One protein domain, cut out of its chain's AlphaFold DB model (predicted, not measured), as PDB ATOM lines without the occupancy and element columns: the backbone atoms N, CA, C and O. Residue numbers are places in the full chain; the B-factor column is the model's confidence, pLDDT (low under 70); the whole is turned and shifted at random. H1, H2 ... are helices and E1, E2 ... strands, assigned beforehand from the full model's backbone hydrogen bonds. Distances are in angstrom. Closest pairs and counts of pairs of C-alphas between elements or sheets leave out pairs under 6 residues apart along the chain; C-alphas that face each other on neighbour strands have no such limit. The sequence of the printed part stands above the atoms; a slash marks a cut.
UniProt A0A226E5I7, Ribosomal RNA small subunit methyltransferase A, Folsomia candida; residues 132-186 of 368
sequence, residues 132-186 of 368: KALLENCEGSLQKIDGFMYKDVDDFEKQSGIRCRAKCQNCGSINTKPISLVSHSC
ATOM      1  N   LYS A 132     -42.044  38.650  -7.950       79.44
ATOM      2  CA  LYS A 132     -42.311  37.801  -9.119       79.44
ATOM      3  C   LYS A 132     -41.034  37.233  -9.741       79.44
ATOM      4  O   LYS A 132     -41.082  36.154 -10.319       79.44
ATOM      5  N   ALA A 133     -39.918  37.954  -9.655       80.69
ATOM      6  CA  ALA A 133     -38.645  37.512 -10.214       80.69
ATOM      7  C   ALA A 133     -37.957  36.438  -9.357       80.69
ATOM      8  O   ALA A 133     -37.069  35.753  -9.856       80.69
ATOM      9  N   LEU A 134     -38.385  36.289  -8.100       77.25
ATOM     10  CA  LEU A 134     -37.929  35.255  -7.170       77.25
ATOM     11  C   LEU A 134     -38.730  33.949  -7.290       77.25
ATOM     12  O   LEU A 134     -38.367  32.956  -6.670       77.25
ATOM     13  N   LEU A 135     -39.808  33.937  -8.080       72.75
ATOM     14  CA  LEU A 135     -40.530  32.710  -8.396       72.75
ATOM     15  C   LEU A 135     -39.757  31.922  -9.452       72.75
ATOM     16  O   LEU A 135     -39.707  32.314 -10.622       72.75
ATOM     17  N   GLU A 136     -39.211  30.775  -9.065       65.38
ATOM     18  CA  GLU A 136     -38.647  29.847 -10.038       65.38
ATOM     19  C   GLU A 136     -39.768  29.001 -10.649       65.38
ATOM     20  O   GLU A 136     -40.502  28.281  -9.959       65.38
ATOM     21  N   ASN A 137     -39.909  29.080 -11.974       58.97
ATOM     22  CA  ASN A 137     -40.803  28.201 -12.716       58.97
ATOM     23  C   ASN A 137     -40.168  26.814 -12.809       58.97
ATOM     24  O   ASN A 137     -39.168  26.646 -13.505       58.97
ATOM     25  N   CYS A 138     -40.769  25.818 -12.161       51.94
ATOM     26  CA  CYS A 138     -40.402  24.424 -12.385       51.94
ATOM     27  C   CYS A 138     -41.298  23.796 -13.447       51.94
ATOM     28  O   CYS A 138     -42.370  24.313 -13.775       51.94
ATOM     29  N   GLU A 139     -40.857  22.667 -13.996       51.09
ATOM     30  CA  GLU A 139     -41.672  21.898 -14.927       51.09
ATOM     31  C   GLU A 139     -43.006  21.480 -14.280       51.09
ATOM     32  O   GLU A 139     -43.077  21.054 -13.125       51.09
ATOM     33  N   GLY A 140     -44.097  21.610 -15.039       58.09
ATOM     34  CA  GLY A 140     -45.436  21.217 -14.601       58.09
ATOM     35  C   GLY A 140     -46.133  22.242 -13.700       58.09
ATOM     36  O   GLY A 140     -46.326  23.400 -14.076       58.09
ATOM     37  N   SER A 141     -46.628  21.775 -12.553       58.84
ATOM     38  CA  SER A 141     -47.394  22.558 -11.576       58.84
ATOM     39  C   SER A 141     -46.617  22.763 -10.275       58.84
ATOM     40  O   SER A 141     -47.211  22.771  -9.209       58.84
ATOM     41  N   LEU A 142     -45.294  22.877 -10.351       57.62
ATOM     42  CA  LEU A 142     -44.432  23.154  -9.206       57.62
ATOM     43  C   LEU A 142     -43.884  24.582  -9.342       57.62
ATOM     44  O   LEU A 142     -43.380  24.959 -10.398       57.62
ATOM     45  N   GLN A 143     -44.006  25.389  -8.295       67.12
ATOM     46  CA  GLN A 143     -43.319  26.677  -8.180       67.12
ATOM     47  C   GLN A 143     -42.401  26.629  -6.969       67.12
ATOM     48  O   GLN A 143     -42.730  25.991  -5.972       67.12
ATOM     49  N   LYS A 144     -41.245  27.284  -7.044       71.44
ATOM     50  CA  LYS A 144     -40.354  27.375  -5.888       71.44
ATOM     51  C   LYS A 144     -40.318  28.798  -5.366       71.44
ATOM     52  O   LYS A 144     -40.266  29.746  -6.151       71.44
ATOM     53  N   ILE A 145     -40.371  28.910  -4.045       73.31
ATOM     54  CA  ILE A 145     -40.104  30.146  -3.307       73.31
ATOM     55  C   ILE A 145     -38.782  29.988  -2.574       73.31
ATOM     56  O   ILE A 145     -38.402  28.884  -2.190       73.31
ATOM     57  N   ASP A 146     -38.072  31.088  -2.385       79.25
ATOM     58  CA  ASP A 146     -36.850  31.075  -1.598       79.25
ATOM     59  C   ASP A 146     -37.196  31.128  -0.097       79.25
ATOM     60  O   ASP A 146     -37.770  32.111   0.372       79.25
ATOM     61  N   GLY A 147     -36.858  30.074   0.655       78.25
ATOM     62  CA  GLY A 147     -37.124  29.969   2.096       78.25
ATOM     63  C   GLY A 147     -36.376  30.986   2.955       78.25
ATOM     64  O   GLY A 147     -36.800  31.297   4.068       78.25
ATOM     65  N   PHE A 148     -35.286  31.565   2.446       84.31
ATOM     66  CA  PHE A 148     -34.634  32.682   3.116       84.31
ATOM     67  C   PHE A 148     -35.488  33.948   3.016       84.31
ATOM     68  O   PHE A 148     -35.486  34.752   3.949       84.31
ATOM     69  N   MET A 149     -36.233  34.115   1.920       85.12
ATOM     70  CA  MET A 149     -37.078  35.282   1.654       85.12
ATOM     71  C   MET A 149     -38.467  35.180   2.286       85.12
ATOM     72  O   MET A 149     -38.975  36.189   2.769       85.12
ATOM     73  N   TYR A 150     -39.064  33.986   2.297       82.12
ATOM     74  CA  TYR A 150     -40.436  33.761   2.759       82.12
ATOM     75  C   TYR A 150     -40.508  32.533   3.657       82.12
ATOM     76  O   TYR A 150     -39.903  31.506   3.354       82.12
ATOM     77  N   LYS A 151     -41.281  32.618   4.742       73.38
ATOM     78  CA  LYS A 151     -41.460  31.479   5.662       73.38
ATOM     79  C   LYS A 151     -42.194  30.318   4.992       73.38
ATOM     80  O   LYS A 151     -41.817  29.148   5.103       73.38
ATOM     81  N   ASP A 152     -43.247  30.665   4.272       73.06
ATOM     82  CA  ASP A 152     -44.125  29.739   3.586       73.06
ATOM     83  C   ASP A 152     -44.849  30.441   2.426       73.06
ATOM     84  O   ASP A 152     -44.554  31.580   2.046       73.06
ATOM     85  N   VAL A 153     -45.783  29.713   1.821       73.19
ATOM     86  CA  VAL A 153     -46.602  30.204   0.714       73.19
ATOM     87  C   VAL A 153     -47.513  31.340   1.160       73.19
ATOM     88  O   VAL A 153     -47.681  32.296   0.410       73.19
ATOM     89  N   ASP A 154     -48.092  31.257   2.355       76.69
ATOM     90  CA  ASP A 154     -49.044  32.247   2.855       76.69
ATOM     91  C   ASP A 154     -48.336  33.591   3.073       76.69
ATOM     92  O   ASP A 154     -48.834  34.638   2.652       76.69
ATOM     93  N   ASP A 155     -47.128  33.551   3.636       80.25
ATOM     94  CA  ASP A 155     -46.234  34.693   3.799       80.25
ATOM     95  C   ASP A 155     -45.840  35.304   2.446       80.25
ATOM     96  O   ASP A 155     -45.964  36.517   2.245       80.25
ATOM     97  N   PHE A 156     -45.463  34.476   1.464       82.00
ATOM     98  CA  PHE A 156     -45.201  34.952   0.105       82.00
ATOM     99  C   PHE A 156     -46.425  35.643  -0.511       82.00
ATOM    100  O   PHE A 156     -46.297  36.747  -1.046       82.00
ATOM    101  N   GLU A 157     -47.609  35.027  -0.463       82.00
ATOM    102  CA  GLU A 157     -48.830  35.594  -1.048       82.00
ATOM    103  C   GLU A 157     -49.211  36.915  -0.365       82.00
ATOM    104  O   GLU A 157     -49.603  37.867  -1.046       82.00
ATOM    105  N   LYS A 158     -49.047  36.999   0.962       84.12
ATOM    106  CA  LYS A 158     -49.303  38.206   1.757       84.12
ATOM    107  C   LYS A 158     -48.360  39.347   1.386       84.12
ATOM    108  O   LYS A 158     -48.819  40.471   1.206       84.12
ATOM    109  N   GLN A 159     -47.062  39.072   1.261       82.81
ATOM    110  CA  GLN A 159     -46.064  40.100   0.958       82.81
ATOM    111  C   GLN A 159     -46.076  40.519  -0.516       82.81
ATOM    112  O   GLN A 159     -45.941  41.698  -0.835       82.81
ATOM    113  N   SER A 160     -46.244  39.562  -1.428       80.06
ATOM    114  CA  SER A 160     -46.178  39.814  -2.871       80.06
ATOM    115  C   SER A 160     -47.501  40.284  -3.478       80.06
ATOM    116  O   SER A 160     -47.504  40.856  -4.569       80.06
ATOM    117  N   GLY A 161     -48.632  39.980  -2.831       80.31
ATOM    118  CA  GLY A 161     -49.969  40.096  -3.416       80.31
ATOM    119  C   GLY A 161     -50.247  39.090  -4.546       80.31
ATOM    120  O   GLY A 161     -51.300  39.157  -5.185       80.31
ATOM    121  N   ILE A 162     -49.321  38.164  -4.828       74.12
ATOM    122  CA  ILE A 162     -49.419  37.185  -5.915       74.12
ATOM    123  C   ILE A 162     -50.004  35.894  -5.359       74.12
ATOM    124  O   ILE A 162     -49.331  35.183  -4.623       74.12
ATOM    125  N   ARG A 163     -51.224  35.535  -5.774       71.75
ATOM    126  CA  ARG A 163     -51.800  34.221  -5.457       71.75
ATOM    127  C   ARG A 163     -51.272  33.157  -6.410       71.75
ATOM    128  O   ARG A 163     -51.454  33.266  -7.622       71.75
ATOM    129  N   CYS A 164     -50.634  32.132  -5.862       67.00
ATOM    130  CA  CYS A 164     -49.893  31.122  -6.620       67.00
ATOM    131  C   CYS A 164     -50.362  29.687  -6.358       67.00
ATOM    132  O   CYS A 164     -49.794  28.759  -6.911       67.00
ATOM    133  N   ARG A 165     -51.450  29.476  -5.608       70.19
ATOM    134  CA  ARG A 165     -51.956  28.123  -5.293       70.19
ATOM    135  C   ARG A 165     -52.555  27.355  -6.474       70.19
ATOM    136  O   ARG A 165     -52.720  26.140  -6.387       70.19
ATOM    137  N   ALA A 166     -52.906  28.024  -7.573       68.75
ATOM    138  CA  ALA A 166     -53.476  27.361  -8.742       68.75
ATOM    139  C   ALA A 166     -53.155  28.098 -10.050       68.75
ATOM    140  O   ALA A 166     -53.245  29.322 -10.134       68.75
ATOM    141  N   LYS A 167     -52.816  27.342 -11.102       69.19
ATOM    142  CA  LYS A 167     -52.562  27.872 -12.448       69.19
ATOM    143  C   LYS A 167     -53.789  27.674 -13.323       69.19
ATOM    144  O   LYS A 167     -54.277  26.552 -13.464       69.19
ATOM    145  N   CYS A 168     -54.242  28.743 -13.966       67.94
ATOM    146  CA  CYS A 168     -55.276  28.663 -14.991       67.94
ATOM    147  C   CYS A 168     -54.777  27.839 -16.191       67.94
ATOM    148  O   CYS A 168     -53.711  28.124 -16.740       67.94
ATOM    149  N   GLN A 169     -55.534  26.814 -16.585       71.44
ATOM    150  CA  GLN A 169     -55.211  25.943 -17.723       71.44
ATOM    151  C   GLN A 169     -55.536  26.626 -19.064       71.44
ATOM    152  O   GLN A 169     -54.875  26.391 -20.071       71.44
ATOM    153  N   ASN A 170     -56.531  27.515 -19.063       77.81
ATOM    154  CA  ASN A 170     -57.025  28.243 -20.227       77.81
ATOM    155  C   ASN A 170     -57.268  29.685 -19.771       77.81
ATOM    156  O   ASN A 170     -58.280  29.925 -19.113       77.81
ATOM    157  N   CYS A 171     -56.316  30.595 -20.010       66.94
ATOM    158  CA  CYS A 171     -56.259  31.943 -19.424       66.94
ATOM    159  C   CYS A 171     -57.643  32.596 -19.195       66.94
ATOM    160  O   CYS A 171     -58.430  32.744 -20.125       66.94
ATOM    161  N   GLY A 172     -57.931  32.982 -17.947       59.50
ATOM    162  CA  GLY A 172     -59.202  33.607 -17.551       59.50
ATOM    163  C   GLY A 172     -60.336  32.639 -17.180       59.50
ATOM    164  O   GLY A 172     -61.407  33.097 -16.796       59.50
ATOM    165  N   SER A 173     -60.129  31.320 -17.258       67.06
ATOM    166  CA  SER A 173     -61.121  30.321 -16.834       67.06
ATOM    167  C   SER A 173     -60.978  29.903 -15.364       67.06
ATOM    168  O   SER A 173     -59.902  29.981 -14.771       67.06
ATOM    169  N   ILE A 174     -62.066  29.362 -14.805       68.31
ATOM    170  CA  ILE A 174     -62.079  28.669 -13.503       68.31
ATOM    171  C   ILE A 174     -61.429  27.275 -13.558       68.31
ATOM    172  O   ILE A 174     -61.256  26.635 -12.522       68.31
ATOM    173  N   ASN A 175     -61.061  26.799 -14.755       75.06
ATOM    174  CA  ASN A 175     -60.347  25.542 -14.938       75.06
ATOM    175  C   ASN A 175     -58.888  25.732 -14.510       75.06
ATOM    176  O   ASN A 175     -58.037  26.190 -15.281       75.06
ATOM    177  N   THR A 176     -58.615  25.437 -13.244       73.00
ATOM    178  CA  THR A 176     -57.308  25.637 -12.624       73.00
ATOM    179  C   THR A 176     -56.724  24.308 -12.165       73.00
ATOM    180  O   THR A 176     -57.451  23.393 -11.783       73.00
ATOM    181  N   LYS A 177     -55.395  24.192 -12.219       66.75
ATOM    182  CA  LYS A 177     -54.660  23.065 -11.641       66.75
ATOM    183  C   LYS A 177     -53.899  23.554 -10.405       66.75
ATOM    184  O   LYS A 177     -53.253  24.600 -10.516       66.75
ATOM    185  N   PRO A 178     -53.945  22.831  -9.272       64.19
ATOM    186  CA  PRO A 178     -53.165  23.179  -8.089       64.19
ATOM    187  C   PRO A 178     -51.679  23.296  -8.427       64.19
ATOM    188  O   PRO A 178     -51.168  22.481  -9.198       64.19
ATOM    189  N   ILE A 179     -51.009  24.299  -7.863       64.75
ATOM    190  CA  ILE A 179     -49.553  24.422  -7.901       64.75
ATOM    191  C   ILE A 179     -49.011  23.960  -6.548       64.75
ATOM    192  O   ILE A 179     -49.448  24.444  -5.507       64.75
ATOM    193  N   SER A 180     -48.064  23.028  -6.556       58.09
ATOM    194  CA  SER A 180     -47.262  22.701  -5.381       58.09
ATOM    195  C   SER A 180     -46.182  23.767  -5.233       58.09
ATOM    196  O   SER A 180     -45.489  24.063  -6.205       58.09
ATOM    197  N   LEU A 181     -46.036  24.347  -4.043       57.34
ATOM    198  CA  LEU A 181     -44.922  25.238  -3.737       57.34
ATOM    199  C   LEU A 181     -43.907  24.542  -2.840       57.34
ATOM    200  O   LEU A 181     -44.281  23.972  -1.819       57.34
ATOM    201  N   VAL A 182     -42.635  24.586  -3.232       56.47
ATOM    202  CA  VAL A 182     -41.533  23.968  -2.483       56.47
ATOM    203  C   VAL A 182     -40.418  24.988  -2.291       56.47
ATOM    204  O   VAL A 182     -40.019  25.661  -3.238       56.47
ATOM    205  N   SER A 183     -39.917  25.107  -1.062       57.28
ATOM    206  CA  SER A 183     -38.722  25.903  -0.778       57.28
ATOM    207  C   SER A 183     -37.467  25.079  -1.045       57.28
ATOM    208  O   SER A 183     -37.385  23.948  -0.579       57.28
ATOM    209  N   HIS A 184     -36.500  25.627  -1.785       61.91
ATOM    210  CA  HIS A 184     -35.198  24.973  -2.018       61.91
ATOM    211  C   HIS A 184     -34.035  25.633  -1.275       61.91
ATOM    212  O   HIS A 184     -33.024  24.980  -1.015       61.91
ATOM    213  N   SER A 185     -34.187  26.900  -0.899       69.25
ATOM    214  CA  SER A 185     -33.261  27.590  -0.003       69.25
ATOM    215  C   SER A 185     -33.613  27.279   1.450       69.25
ATOM    216  O   SER A 185     -34.783  27.071   1.782       69.25
ATOM    217  N   CYS A 186     -32.612  27.261   2.331       76.44
ATOM    218  CA  CYS A 186     -32.862  27.106   3.761       76.44
ATOM    219  C   CYS A 186     -33.654  28.283   4.321       76.44
ATOM    220  O   CYS A 186     -33.361  29.443   4.008       76.44
TER     221      CYS A 186
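What this domain is: This is residues 132 to 186 of the 368 residues of the protein "Ribosomal RNA small subunit methyltransferase A" of Folsomia candida (UniProt A0A226E5I7). Two small two-stranded sheets lie end to end in a slender strip: E3 runs on into E4 along its length, E2 lies beside E3, and E1 lies beside E4. The one short helix, H1, stands off to one side of the strip and comes nearest to E1 and E4 at its first residue, Val 153, while residues 136 to 137 fold back beside E1 in a short pairing. The printed part has 55 residues, with one named helix and four named strands in the order E1, H1, E2, E3, E4; the class is mixed, helices and strands, with under half of the residues, 22 of 55, in named elements. The sheet E1, E4 is parallel and the sheet E2, E3 antiparallel. The whole is compact, with a radius of gyration of the C-alphas of 11.4 A, and spans 34 by 23 by 17 A.

How they stand to each other: Residues 136 to 137 pair antiparallel with residues 143 to 144 of E1, the strand of residues 142 to 145. E1 is the parallel neighbour of E4, residues 180 to 183, at 33 degrees between their directions; N 143 and O 180 are 2.9 A apart and N 182 and O 143 are 3.1 A apart, both within hydrogen-bond range. H1, residues 153 to 160, has every O i to N i+4 pair within hydrogen-bond range. The closest C-alphas of H1 and E1 are those of Val 153 and Ile 145, 7.6 A apart; those of H1 and E4 are Val 153 and Leu 181, 6.9 A apart. E2, residues 166 to 168, and E3, residues 176 to 178, form an antiparallel hairpin at 153 degrees, with N 167 and O 177 2.8 A apart, within hydrogen-bond range. E3 runs on into E4 across a break of 1 residue, at 41 degrees, and these two meet only through their link. E1 is apart from E2 and E3, and H1 is apart from E3; E2 and E4 are only just apart, at 8.5 A.

Where its parts are: E1 begins at C-alpha 142, (-44.432, 23.154, -9.206), and measures 10.1 A from first to last C-alpha. H1, residues 153 to 160, begins at C-alpha 153, (-46.602, 30.204, 0.714), and measures 10.3 A. E2, residues 166 to 168, and E3, residues 176 to 178, have three residues each. E4, residues 180 to 183, measures 10.2 A and ends at C-alpha 183, (-38.722, 25.903, -0.778).

The domain as a whole: The two C-alphas farthest apart are those of Ser 173 and Cys 186, 35.1 A. The printed part has no cut. The links H1 to E2 and E3 to E4 are tight, and E1 to H1 and E2 to E3 are short. The mean pLDDT of the printed part is 70.6; 25 residues of this predicted model are under 70, among them 136 to 143 and 177 to 185.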